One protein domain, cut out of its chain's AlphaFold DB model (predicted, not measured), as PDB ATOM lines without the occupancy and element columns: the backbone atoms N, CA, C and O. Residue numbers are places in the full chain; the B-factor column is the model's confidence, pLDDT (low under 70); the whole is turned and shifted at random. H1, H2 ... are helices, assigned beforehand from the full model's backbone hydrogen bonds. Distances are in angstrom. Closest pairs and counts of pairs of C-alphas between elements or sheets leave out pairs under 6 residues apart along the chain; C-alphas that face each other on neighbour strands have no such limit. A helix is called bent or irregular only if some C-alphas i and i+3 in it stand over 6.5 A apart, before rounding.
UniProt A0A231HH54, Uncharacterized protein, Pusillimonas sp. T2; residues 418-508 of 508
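Overview. This is residues 418 to 508 of the 508 residues of an uncharacterized protein of Pusillimonas sp. T2 (UniProt A0A231HH54). Three helices, H3, H4 and H5, make an up-and-down bundle in which each runs against the one before it, and the long H5 runs along the longest axis. H3 and H4 meet near their link, while two short helices, H1 and H2, sit by the first part of H3. The printed part has 91 residues with five named helices, H1 to H5 in order along the chain, and no named strand; the class is all helix. The whole is compact, with a radius of gyration of the C-alphas of 12.8 A, and its outline is elongated, spanning 40 by 23 by 20 A.

Along the chain. Find C-alpha 418 at (-0.781, -43.475, 26.182), where H1, residues 418 to 424, begins. H2 takes residues 430 to 438. Look next at C-alpha 440 at (0.062, -49.948, 31.337), where H3, residues 440 to 457, begins and runs 25.0 A; it is irregular, only just, with C-alphas 442 and 445 6.55 A apart. H4, residues 461 to 473, is 18.3 A long. H5, residues 482 to 507, is the longest at 37.2 A and ends with C-alpha 507 at (-28.653, -50.841, 10.131).

Arrangement. Begin with the bundle. H4 and H5, a helical hairpin, touch at a shallow tilt of 8 degrees, opposite ways; H5 touches H4 with residues 492 to 504 alone, and the closest C-alphas, of Ala 463 and Ile 500, are 5.0 A apart. H3 and H4, also a helical hairpin, touch through residues 453 to 457 and 463 to 467 alone, closest at the C-alphas of Ala 457 and Met 464, 4.9 A. H3 and H5 touch and run the same way at a shallow tilt of 17 degrees, with the C-alphas of Leu 453 and Glu 497 closest at 6.8 A. H1 and H3 only just touch, with 3 pairs of C-alphas within 8 A, closest at Ile 422 and Ile 447, 7.1 A. H2 and H3 touch only at the corner, where the C-alphas of Gly 436 and Val 443 are closest at 5.5 A. H1 and H4 are apart. In H1, H2 and H5 every O i to N i+4 pair is within hydrogen-bond range; in H3 it is 12 of 14 and in H4 7 of 9.

Size, cuts and confidence. The two C-alphas farthest apart are those of Glu 480 and Asn 508, 40.8 A. The printed part has no cut and ends at the chain's last residue. No link is long. Mean pLDDT of the printed part is 76.5; look for values under 70 at, among others, residues 425 to 430, 475 to 478 and 506 to 508.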
ATOM      1  N   PHE A 418       0.360 -42.754  25.633       65.56
ATOM      2  CA  PHE A 418      -0.781 -43.475  26.182       65.56
ATOM      3  C   PHE A 418      -1.969 -42.574  26.578       65.56
ATOM      4  O   PHE A 418      -3.093 -42.797  26.136       65.56
ATOM      5  N   ASP A 419      -1.731 -41.515  27.361       62.84
ATOM      6  CA  ASP A 419      -2.780 -40.573  27.785       62.84
ATOM      7  C   ASP A 419      -3.402 -39.848  26.585       62.84
ATOM      8  O   ASP A 419      -4.608 -39.599  26.564       62.84
ATOM      9  N   LYS A 420      -2.583 -39.507  25.580       70.69
ATOM     10  CA  LYS A 420      -3.053 -38.838  24.363       70.69
ATOM     11  C   LYS A 420      -4.060 -39.706  23.606       70.69
ATOM     12  O   LYS A 420      -5.105 -39.206  23.216       70.69
ATOM     13  N   ARG A 421      -3.789 -41.007  23.480       71.81
ATOM     14  CA  ARG A 421      -4.683 -41.961  22.808       71.81
ATOM     15  C   ARG A 421      -6.048 -42.070  23.481       71.81
ATOM     16  O   ARG A 421      -7.056 -42.136  22.797       71.81
ATOM     17  N   ILE A 422      -6.103 -42.015  24.812       68.38
ATOM     18  CA  ILE A 422      -7.374 -42.040  25.557       68.38
ATOM     19  C   ILE A 422      -8.184 -40.753  25.332       68.38
ATOM     20  O   ILE A 422      -9.401 -40.819  25.157       68.38
ATOM     21  N   ILE A 423      -7.523 -39.589  25.312       67.25
ATOM     22  CA  ILE A 423      -8.192 -38.305  25.043       67.25
ATOM     23  C   ILE A 423      -8.663 -38.207  23.589       67.25
ATOM     24  O   ILE A 423      -9.778 -37.744  23.359       67.25
ATOM     25  N   ASP A 424      -7.863 -38.677  22.629       72.00
ATOM     26  CA  ASP A 424      -8.221 -38.679  21.204       72.00
ATOM     27  C   ASP A 424      -9.468 -39.549  20.924       72.00
ATOM     28  O   ASP A 424     -10.177 -39.315  19.949       72.00
ATOM     29  N   LEU A 425      -9.792 -40.497  21.813       66.94
ATOM     30  CA  LEU A 425     -11.022 -41.297  21.767       66.94
ATOM     31  C   LEU A 425     -12.252 -40.606  22.372       66.94
ATOM     32  O   LEU A 425     -13.322 -41.206  22.404       66.94
ATOM     33  N   GLY A 426     -12.119 -39.385  22.898       59.44
ATOM     34  CA  GLY A 426     -13.204 -38.671  23.585       59.44
ATOM     35  C   GLY A 426     -13.546 -39.236  24.970       59.44
ATOM     36  O   GLY A 426     -14.463 -38.760  25.636       59.44
ATOM     37  N   CYS A 427     -12.789 -40.227  25.445       62.12
ATOM     38  CA  CYS A 427     -13.049 -40.921  26.697       62.12
ATOM     39  C   CYS A 427     -12.265 -40.268  27.835       62.12
ATOM     40  O   CYS A 427     -11.187 -40.719  28.211       62.12
ATOM     41  N   PHE A 428     -12.818 -39.210  28.431       58.69
ATOM     42  CA  PHE A 428     -12.192 -38.438  29.520       58.69
ATOM     43  C   PHE A 428     -12.096 -39.185  30.867       58.69
ATOM     44  O   PHE A 428     -12.047 -38.564  31.928       58.69
ATOM     45  N   SER A 429     -12.082 -40.520  30.865       63.94
ATOM     46  CA  SER A 429     -12.136 -41.320  32.084       63.94
ATOM     47  C   SER A 429     -10.893 -41.143  32.952       63.94
ATOM     48  O   SER A 429      -9.799 -41.621  32.641       63.94
ATOM     49  N   THR A 430     -11.084 -40.511  34.111       63.59
ATOM     50  CA  THR A 430     -10.033 -40.378  35.125       63.59
ATOM     51  C   THR A 430      -9.617 -41.753  35.660       63.59
ATOM     52  O   THR A 430      -8.430 -41.985  35.894       63.59
ATOM     53  N   ARG A 431     -10.555 -42.706  35.789       71.19
ATOM     54  CA  ARG A 431     -10.271 -44.050  36.317       71.19
ATOM     55  C   ARG A 431      -9.427 -44.896  35.363       71.19
ATOM     56  O   ARG A 431      -8.451 -45.491  35.810       71.19
ATOM     57  N   VAL A 432      -9.731 -44.898  34.064       71.38
ATOM     58  CA  VAL A 432      -8.960 -45.642  33.047       71.38
ATOM     59  C   VAL A 432      -7.540 -45.084  32.919       71.38
ATOM     60  O   VAL A 432      -6.590 -45.853  32.793       71.38
ATOM     61  N   ARG A 433      -7.358 -43.764  33.058       71.44
ATOM     62  CA  ARG A 433      -6.024 -43.138  33.096       71.44
ATOM     63  C   ARG A 433      -5.215 -43.545  34.328       71.44
ATOM     64  O   ARG A 433      -4.029 -43.848  34.212       71.44
ATOM     65  N   VAL A 434      -5.853 -43.614  35.501       72.88
ATOM     66  CA  VAL A 434      -5.207 -44.120  36.725       72.88
ATOM     67  C   VAL A 434      -4.781 -45.579  36.546       72.88
ATOM     68  O   VAL A 434      -3.632 -45.907  36.852       72.88
ATOM     69  N   LEU A 435      -5.649 -46.431  35.990       74.38
ATOM     70  CA  LEU A 435      -5.318 -47.829  35.691       74.38
ATOM     71  C   LEU A 435      -4.172 -47.936  34.676       74.38
ATOM     72  O   LEU A 435      -3.222 -48.670  34.918       74.38
ATOM     73  N   GLY A 436      -4.196 -47.145  33.603       71.62
ATOM     74  CA  GLY A 436      -3.132 -47.097  32.601       71.62
ATOM     75  C   GLY A 436      -1.782 -46.640  33.152       71.62
ATOM     76  O   GLY A 436      -0.753 -47.186  32.781       71.62
ATOM     77  N   SER A 437      -1.770 -45.707  34.109       69.62
ATOM     78  CA  SER A 437      -0.526 -45.254  34.750       69.62
ATOM     79  C   SER A 437       0.128 -46.304  35.658       69.62
ATOM     80  O   SER A 437       1.335 -46.244  35.888       69.62
ATOM     81  N   ARG A 438      -0.660 -47.251  36.191       74.50
ATOM     82  CA  ARG A 438      -0.213 -48.278  37.150       74.50
ATOM     83  C   ARG A 438      -0.050 -49.666  36.524       74.50
ATOM     84  O   ARG A 438       0.792 -50.434  36.979       74.50
ATOM     85  N   TYR A 439      -0.826 -49.969  35.484       81.62
ATOM     86  CA  TYR A 439      -0.937 -51.278  34.833       81.62
ATOM     87  C   TYR A 439      -0.907 -51.153  33.299       81.62
ATOM     88  O   TYR A 439      -1.673 -51.814  32.599       81.62
ATOM     89  N   GLU A 440      -0.021 -50.306  32.766       80.00
ATOM     90  CA  GLU A 440       0.062 -49.948  31.337       80.00
ATOM     91  C   GLU A 440       0.012 -51.168  30.406       80.00
ATOM     92  O   GLU A 440      -0.833 -51.232  29.519       80.00
ATOM     93  N   ALA A 441       0.819 -52.202  30.674       81.19
ATOM     94  CA  ALA A 441       0.871 -53.418  29.857       81.19
ATOM     95  C   ALA A 441      -0.464 -54.188  29.770       81.19
ATOM     96  O   ALA A 441      -0.693 -54.906  28.799       81.19
ATOM     97  N   GLN A 442      -1.337 -54.058  30.774       80.75
ATOM     98  CA  GLN A 442      -2.644 -54.724  30.816       80.75
ATOM     99  C   GLN A 442      -3.748 -53.855  30.199       80.75
ATOM    100  O   GLN A 442      -4.706 -54.386  29.643       80.75
ATOM    101  N   VAL A 443      -3.610 -52.527  30.257       81.81
ATOM    102  CA  VAL A 443      -4.616 -51.579  29.744       81.81
ATOM    103  C   VAL A 443      -4.388 -51.264  28.260       81.81
ATOM    104  O   VAL A 443      -5.347 -51.079  27.518       81.81
ATOM    105  N   GLU A 444      -3.138 -51.282  27.797       84.25
ATOM    106  CA  GLU A 444      -2.729 -51.091  26.397       84.25
ATOM    107  C   GLU A 444      -3.550 -51.905  25.371       84.25
ATOM    108  O   GLU A 444      -4.091 -51.306  24.432       84.25
ATOM    109  N   PRO A 445      -3.740 -53.233  25.525       86.25
ATOM    110  CA  PRO A 445      -4.577 -53.996  24.601       86.25
ATOM    111  C   PRO A 445      -6.062 -53.598  24.656       86.25
ATOM    112  O   PRO A 445      -6.753 -53.716  23.645       86.25
ATOM    113  N   LEU A 446      -6.561 -53.103  25.794       87.00
ATOM    114  CA  LEU A 446      -7.947 -52.642  25.939       87.00
ATOM    115  C   LEU A 446      -8.163 -51.288  25.245       87.00
ATOM    116  O   LEU A 446      -9.176 -51.104  24.571       87.00
ATOM    117  N   ILE A 447      -7.186 -50.376  25.313       84.81
ATOM    118  CA  ILE A 447      -7.226 -49.106  24.569       84.81
ATOM    119  C   ILE A 447      -7.185 -49.357  23.062       84.81
ATOM    120  O   ILE A 447      -8.007 -48.811  22.333       84.81
ATOM    121  N   ALA A 448      -6.323 -50.259  22.585       86.25
ATOM    122  CA  ALA A 448      -6.283 -50.617  21.164       86.25
ATOM    123  C   ALA A 448      -7.619 -51.196  20.650       86.25
ATOM    124  O   ALA A 448      -7.967 -51.055  19.474       86.25
ATOM    125  N   ARG A 449      -8.381 -51.866  21.522       86.19
ATOM    126  CA  ARG A 449      -9.734 -52.350  21.213       86.19
ATOM    127  C   ARG A 449     -10.753 -51.212  21.176       86.19
ATOM    128  O   ARG A 449     -11.571 -51.191  20.259       86.19
ATOM    129  N   LEU A 450     -10.674 -50.254  22.100       83.56
ATOM    130  CA  LEU A 450     -11.499 -49.041  22.078       83.56
ATOM    131  C   LEU A 450     -11.274 -48.204  20.814       83.56
ATOM    132  O   LEU A 450     -12.247 -47.778  20.204       83.56
ATOM    133  N   GLU A 451     -10.026 -48.035  20.371       85.00
ATOM    134  CA  GLU A 451      -9.696 -47.305  19.135       85.00
ATOM    135  C   GLU A 451     -10.374 -47.913  17.907       85.00
ATOM    136  O   GLU A 451     -10.975 -47.211  17.093       85.00
ATOM    137  N   LYS A 452     -10.338 -49.243  17.799       85.19
ATOM    138  CA  LYS A 452     -11.024 -49.961  16.719       85.19
ATOM    139  C   LYS A 452     -12.540 -49.846  16.830       85.19
ATOM    140  O   LYS A 452     -13.214 -49.740  15.810       85.19
ATOM    141  N   LEU A 453     -13.072 -49.883  18.049       82.38
ATOM    142  CA  LEU A 453     -14.507 -49.805  18.294       82.38
ATOM    143  C   LEU A 453     -15.071 -48.411  17.988       82.38
ATOM    144  O   LEU A 453     -16.152 -48.331  17.411       82.38
ATOM    145  N   ALA A 454     -14.325 -47.346  18.297       81.44
ATOM    146  CA  ALA A 454     -14.676 -45.966  17.968       81.44
ATOM    147  C   ALA A 454     -14.814 -45.769  16.451       81.44
ATOM    148  O   ALA A 454     -15.843 -45.297  15.976       81.44
ATOM    149  N   LEU A 455     -13.821 -46.232  15.679       82.12
ATOM    150  CA  LEU A 455     -13.865 -46.199  14.211       82.12
ATOM    151  C   LEU A 455     -15.055 -46.988  13.650       82.12
ATOM    152  O   LEU A 455     -15.657 -46.590  12.661       82.12
ATOM    153  N   TYR A 456     -15.412 -48.100  14.293       79.00
ATOM    154  CA  TYR A 456     -16.539 -48.933  13.876       79.00
ATOM    155  C   TYR A 456     -17.910 -48.317  14.213       79.00
ATOM    156  O   TYR A 456     -18.910 -48.661  13.586       79.00
ATOM    157  N   ALA A 457     -17.974 -47.427  15.207       79.56
ATOM    158  CA  ALA A 457     -19.199 -46.765  15.656       79.56
ATOM    159  C   ALA A 457     -19.437 -45.394  14.995       79.56
ATOM    160  O   ALA A 457     -20.570 -44.919  14.993       79.56
ATOM    161  N   GLN A 458     -18.399 -44.785  14.411       79.94
ATOM    162  CA  GLN A 458     -18.379 -43.393  13.942       79.94
ATOM    163  C   GLN A 458     -19.474 -43.034  12.920       79.94
ATOM    164  O   GLN A 458     -19.914 -41.888  12.880       79.94
ATOM    165  N   GLU A 459     -19.921 -43.989  12.101       76.69
ATOM    166  CA  GLU A 459     -20.917 -43.758  11.041       76.69
ATOM    167  C   GLU A 459     -22.352 -44.164  11.441       76.69
ATOM    168  O   GLU A 459     -23.262 -44.132  10.613       76.69
ATOM    169  N   ASN A 460     -22.586 -44.564  12.698       77.44
ATOM    170  CA  ASN A 460     -23.899 -44.997  13.182       77.44
ATOM    171  C   ASN A 460     -24.194 -44.411  14.570       77.44
ATOM    172  O   ASN A 460     -23.684 -44.895  15.578       77.44
ATOM    173  N   ASP A 461     -25.092 -43.425  14.629       77.94
ATOM    174  CA  ASP A 461     -25.431 -42.683  15.852       77.94
ATOM    175  C   ASP A 461     -25.850 -43.586  17.029       77.94
ATOM    176  O   ASP A 461     -25.506 -43.325  18.181       77.94
ATOM    177  N   ALA A 462     -26.553 -44.692  16.757       77.94
ATOM    178  CA  ALA A 462     -26.969 -45.639  17.793       77.94
ATOM    179  C   ALA A 462     -25.800 -46.496  18.312       77.94
ATOM    180  O   ALA A 462     -25.794 -46.901  19.476       77.94
ATOM    181  N   ALA A 463     -24.812 -46.783  17.463       81.00
ATOM    182  CA  ALA A 463     -23.566 -47.424  17.870       81.00
ATOM    183  C   ALA A 463     -22.653 -46.449  18.627       81.00
ATOM    184  O   ALA A 463     -22.043 -46.843  19.622       81.00
ATOM    185  N   MET A 464     -22.613 -45.183  18.208       80.75
ATOM    186  CA  MET A 464     -21.819 -44.140  18.852       80.75
ATOM    187  C   MET A 464     -22.327 -43.836  20.266       80.75
ATOM    188  O   MET A 464     -21.545 -43.848  21.209       80.75
ATOM    189  N   ALA A 465     -23.646 -43.745  20.466       81.12
ATOM    190  CA  ALA A 465     -24.231 -43.581  21.800       81.12
ATOM    191  C   ALA A 465     -23.890 -44.741  22.764       81.12
ATOM    192  O   ALA A 465     -23.721 -44.545  23.969       81.12
ATOM    193  N   LEU A 466     -23.766 -45.971  22.248       81.50
ATOM    194  CA  LEU A 466     -23.320 -47.118  23.044       81.50
ATOM    195  C   LEU A 466     -21.832 -47.018  23.399       81.50
ATOM    196  O   LEU A 466     -21.458 -47.393  24.512       81.50
ATOM    197  N   PHE A 467     -21.001 -46.514  22.485       82.94
ATOM    198  CA  PHE A 467     -19.586 -46.258  22.740       82.94
ATOM    199  C   PHE A 467     -19.406 -45.170  23.808       82.94
ATOM    200  O   PHE A 467     -18.713 -45.399  24.799       82.94
ATOM    201  N   ASP A 468     -20.111 -44.047  23.680       79.44
ATOM    202  CA  ASP A 468     -20.041 -42.933  24.631       79.44
ATOM    203  C   ASP A 468     -20.468 -43.365  26.040       79.44
ATOM    204  O   ASP A 468     -19.802 -43.037  27.023       79.44
ATOM    205  N   SER A 469     -21.495 -44.220  26.152       80.88
ATOM    206  CA  SER A 469     -21.949 -44.755  27.445       80.88
ATOM    207  C   SER A 469     -20.870 -45.548  28.198       80.88
ATOM    208  O   SER A 469     -20.821 -45.533  29.433       80.88
ATOM    209  N   LEU A 470     -19.963 -46.219  27.475       81.44
ATOM    210  CA  LEU A 470     -18.818 -46.891  28.084       81.44
ATOM    211  C   LEU A 470     -17.858 -45.856  28.672       81.44
ATOM    212  O   LEU A 470     -17.422 -45.992  29.811       81.44
ATOM    213  N   CYS A 471     -17.578 -44.787  27.937       73.88
ATOM    214  CA  CYS A 471     -16.631 -43.765  28.361       73.88
ATOM    215  C   CYS A 471     -17.158 -42.888  29.506       73.88
ATOM    216  O   CYS A 471     -16.388 -42.521  30.399       73.88
ATOM    217  N   GLU A 472     -18.468 -42.648  29.552       74.00
ATOM    218  CA  GLU A 472     -19.143 -41.965  30.659       74.00
ATOM    219  C   GLU A 472     -19.194 -42.815  31.934       74.00
ATOM    220  O   GLU A 472     -18.877 -42.318  33.016       74.00
ATOM    221  N   SER A 473     -19.522 -44.110  31.829       73.19
ATOM    222  CA  SER A 473     -19.605 -45.000  33.003       73.19
ATOM    223  C   SER A 473     -18.278 -45.134  33.759       73.19
ATOM    224  O   SER A 473     -18.259 -45.334  34.974       73.19
ATOM    225  N   TRP A 474     -17.160 -44.938  33.060       75.06
ATOM    226  CA  TRP A 474     -15.821 -44.969  33.634       75.06
ATOM    227  C   TRP A 474     -15.291 -43.591  34.045       75.06
ATOM    228  O   TRP A 474     -14.189 -43.507  34.596       75.06
ATOM    229  N   TYR A 475     -16.038 -42.504  33.828       50.06
ATOM    230  CA  TYR A 475     -15.592 -41.144  34.138       50.06
ATOM    231  C   TYR A 475     -15.292 -40.944  35.635       50.06
ATOM    232  O   TYR A 475     -14.325 -40.254  35.967       50.06
ATOM    233  N   LEU A 476     -16.028 -41.635  36.519       52.25
ATOM    234  CA  LEU A 476     -15.882 -41.610  37.984       52.25
ATOM    235  C   LEU A 476     -16.285 -42.953  38.637       52.25
ATOM    236  O   LEU A 476     -17.026 -42.974  39.609       52.25
ATOM    237  N   ALA A 477     -15.864 -44.093  38.084       61.72
ATOM    238  CA  ALA A 477     -16.279 -45.392  38.625       61.72
ATOM    239  C   ALA A 477     -15.766 -45.627  40.068       61.72
ATOM    240  O   ALA A 477     -14.554 -45.672  40.292       61.72
ATOM    241  N   ASP A 478     -16.688 -45.865  41.012       64.69
ATOM    242  CA  ASP A 478     -16.450 -46.073  42.459       64.69
ATOM    243  C   ASP A 478     -15.881 -47.469  42.810       64.69
ATOM    244  O   ASP A 478     -16.199 -48.071  43.837       64.69
ATOM    245  N   ILE A 479     -15.044 -48.040  41.941       74.75
ATOM    246  CA  ILE A 479     -14.398 -49.333  42.196       74.75
ATOM    247  C   ILE A 479     -13.034 -49.062  42.825       74.75
ATOM    248  O   ILE A 479     -12.093 -48.717  42.115       74.75
ATOM    249  N   GLU A 480     -12.916 -49.230  44.142       69.25
ATOM    250  CA  GLU A 480     -11.677 -48.949  44.890       69.25
ATOM    251  C   GLU A 480     -10.529 -49.928  44.574       69.25
ATOM    252  O   GLU A 480      -9.361 -49.548  44.615       69.25
ATOM    253  N   ASP A 481     -10.843 -51.179  44.220       81.69
ATOM    254  CA  ASP A 481      -9.858 -52.222  43.897       81.69
ATOM    255  C   ASP A 481      -9.460 -52.166  42.411       81.69
ATOM    256  O   ASP A 481     -10.282 -52.421  41.526       81.69
ATOM    257  N   ASP A 482      -8.189 -51.850  42.142       78.00
ATOM    258  CA  ASP A 482      -7.644 -51.682  40.788       78.00
ATOM    259  C   ASP A 482      -7.743 -52.967  39.934       78.00
ATOM    260  O   ASP A 482      -8.029 -52.884  38.740       78.00
ATOM    261  N   ASN A 483      -7.599 -54.164  40.520       80.56
ATOM    262  CA  ASN A 483      -7.697 -55.425  39.768       80.56
ATOM    263  C   ASN A 483      -9.150 -55.760  39.413       80.56
ATOM    264  O   ASN A 483      -9.432 -56.250  38.317       80.56
ATOM    265  N   LYS A 484     -10.091 -55.467  40.318       81.31
ATOM    266  CA  LYS A 484     -11.527 -55.595  40.021       81.31
ATOM    267  C   LYS A 484     -11.965 -54.576  38.978       81.31
ATOM    268  O   LYS A 484     -12.771 -54.911  38.117       81.31
ATOM    269  N   ALA A 485     -11.417 -53.363  39.029       80.81
ATOM    270  CA  ALA A 485     -11.678 -52.333  38.037       80.81
ATOM    271  C   ALA A 485     -11.175 -52.754  36.645       80.81
ATOM    272  O   ALA A 485     -11.903 -52.599  35.673       80.81
ATOM    273  N   LEU A 486      -9.992 -53.368  36.538       83.25
ATOM    274  CA  LEU A 486      -9.488 -53.901  35.265       83.25
ATOM    275  C   LEU A 486     -10.383 -55.007  34.690       83.25
ATOM    276  O   LEU A 486     -10.785 -54.923  33.531       83.25
ATOM    277  N   ALA A 487     -10.755 -55.999  35.504       84.62
ATOM    278  CA  ALA A 487     -11.631 -57.087  35.064       84.62
ATOM    279  C   ALA A 487     -13.029 -56.584  34.655       84.62
ATOM    280  O   ALA A 487     -13.612 -57.051  33.676       84.62
ATOM    281  N   GLN A 488     -13.563 -55.604  35.389       83.00
ATOM    282  CA  GLN A 488     -14.849 -54.986  35.077       83.00
ATOM    283  C   GLN A 488     -14.774 -54.153  33.791       83.00
ATOM    284  O   GLN A 488     -15.680 -54.234  32.969       83.00
ATOM    285  N   PHE A 489     -13.683 -53.413  33.578       85.56
ATOM    286  CA  PHE A 489     -13.473 -52.619  32.368       85.56
ATOM    287  C   PHE A 489     -13.381 -53.499  31.120       85.56
ATOM    288  O   PHE A 489     -14.037 -53.219  30.118       85.56
ATOM    289  N   GLU A 490     -12.640 -54.604  31.198       88.56
ATOM    290  CA  GLU A 490     -12.569 -55.598  30.126       88.56
ATOM    291  C   GLU A 490     -13.948 -56.219  29.835       88.56
ATOM    292  O   GLU A 490     -14.360 -56.308  28.677       88.56
ATOM    293  N   SER A 491     -14.710 -56.563  30.879       88.62
ATOM    294  CA  SER A 491     -16.065 -57.112  30.738       88.62
ATOM    295  C   SER A 491     -17.062 -56.117  30.126       88.62
ATOM    296  O   SER A 491     -17.879 -56.481  29.271       88.62
ATOM    297  N   ASP A 492     -17.000 -54.850  30.534       84.62
ATOM    298  CA  ASP A 492     -17.862 -53.794  30.007       84.62
ATOM    299  C   ASP A 492     -17.535 -53.485  28.545       84.62
ATOM    300  O   ASP A 492     -18.457 -53.355  27.731       84.62
ATOM    301  N   LEU A 493     -16.247 -53.467  28.192       87.81
ATOM    302  CA  LEU A 493     -15.785 -53.330  26.814       87.81
ATOM    303  C   LEU A 493     -16.274 -54.493  25.939       87.81
ATOM    304  O   LEU A 493     -16.866 -54.249  24.888       87.81
ATOM    305  N   ASP A 494     -16.138 -55.744  26.389       87.88
ATOM    306  CA  ASP A 494     -16.651 -56.934  25.689       87.88
ATOM    307  C   ASP A 494     -18.160 -56.850  25.414       87.88
ATOM    308  O   ASP A 494     -18.655 -57.233  24.345       87.88
ATOM    309  N   ARG A 495     -18.920 -56.377  26.404       88.62
ATOM    310  CA  ARG A 495     -20.376 -56.256  26.313       88.62
ATOM    311  C   ARG A 495     -20.783 -55.175  25.318       88.62
ATOM    312  O   ARG A 495     -21.702 -55.402  24.526       88.62
ATOM    313  N   ILE A 496     -20.138 -54.013  25.370       85.75
ATOM    314  CA  ILE A 496     -20.426 -52.887  24.476       85.75
ATOM    315  C   ILE A 496     -19.977 -53.204  23.050       85.75
ATOM    316  O   ILE A 496     -20.745 -52.983  22.117       85.75
ATOM    317  N   GLU A 497     -18.826 -53.851  22.875       86.12
ATOM    318  CA  GLU A 497     -18.338 -54.296  21.570       86.12
ATOM    319  C   GLU A 497     -19.322 -55.256  20.881       86.12
ATOM    320  O   GLU A 497     -19.649 -55.081  19.705       86.12
ATOM    321  N   LYS A 498     -19.880 -56.231  21.613       87.12
ATOM    322  CA  LYS A 498     -20.921 -57.130  21.079       87.12
ATOM    323  C   LYS A 498     -22.193 -56.378  20.686       87.12
ATOM    324  O   LYS A 498     -22.769 -56.667  19.638       87.12
ATOM    325  N   LYS A 499     -22.636 -55.419  21.508       84.12
ATOM    326  CA  LYS A 499     -23.839 -54.619  21.228       84.12
ATOM    327  C   LYS A 499     -23.652 -53.739  19.995       84.12
ATOM    328  O   LYS A 499     -24.499 -53.775  19.113       84.12
ATOM    329  N   ILE A 500     -22.533 -53.024  19.899       83.44
ATOM    330  CA  ILE A 500     -22.206 -52.164  18.755       83.44
ATOM    331  C   ILE A 500     -22.148 -52.980  17.463       83.44
ATOM    332  O   ILE A 500     -22.795 -52.614  16.485       83.44
ATOM    333  N   ARG A 501     -21.473 -54.138  17.464       83.19
ATOM    334  CA  ARG A 501     -21.416 -55.012  16.281       83.19
ATOM    335  C   ARG A 501     -22.805 -55.469  15.820       83.19
ATOM    336  O   ARG A 501     -23.073 -55.463  14.625       83.19
ATOM    337  N   LEU A 502     -23.700 -55.818  16.746       80.38
ATOM    338  CA  LEU A 502     -25.081 -56.196  16.420       80.38
ATOM    339  C   LEU A 502     -25.925 -55.013  15.915       80.38
ATOM    340  O   LEU A 502     -26.776 -55.208  15.051       80.38
ATOM    341  N   THR A 503     -25.703 -53.807  16.443       74.75
ATOM    342  CA  THR A 503     -26.408 -52.582  16.030       74.75
ATOM    343  C   THR A 503     -25.993 -52.133  14.630       74.75
ATOM    344  O   THR A 503     -26.850 -51.786  13.823       74.75
ATOM    345  N   VAL A 504     -24.701 -52.200  14.305       72.88
ATOM    346  CA  VAL A 504     -24.189 -51.846  12.971       72.88
ATOM    347  C   VAL A 504     -24.653 -52.853  11.909       72.88
ATOM    348  O   VAL A 504     -25.041 -52.447  10.823       72.88
ATOM    349  N   VAL A 505     -24.719 -54.153  12.229       72.56
ATOM    350  CA  VAL A 505     -25.214 -55.201  11.304       72.56
ATOM    351  C   VAL A 505     -26.725 -55.119  11.041       72.56
ATOM    352  O   VAL A 505     -27.185 -55.631  10.032       72.56
ATOM    353  N   LYS A 506     -27.515 -54.506  11.931       60.56
ATOM    354  CA  LYS A 506     -28.969 -54.329  11.737       60.56
ATOM    355  C   LYS A 506     -29.345 -53.089  10.920       60.56
ATOM    356  O   LYS A 506     -30.481 -53.016  10.461       60.56
ATOM    357  N   ASN A 507     -28.432 -52.123  10.810       53.91
ATOM    358  CA  ASN A 507     -28.653 -50.841  10.131       53.91
ATOM    359  C   ASN A 507     -27.950 -50.752   8.762       53.91
ATOM    360  O   ASN A 507     -28.145 -49.761   8.062       53.91
ATOM    361  N   ASN A 508     -27.172 -51.777   8.401       52.66
ATOM    362  CA  ASN A 508     -26.715 -52.073   7.040       52.66
ATOM    363  C   ASN A 508     -27.599 -53.171   6.449       52.66
ATOM    364  O   ASN A 508     -27.807 -53.153   5.216       52.66
TER     365      ASN A 508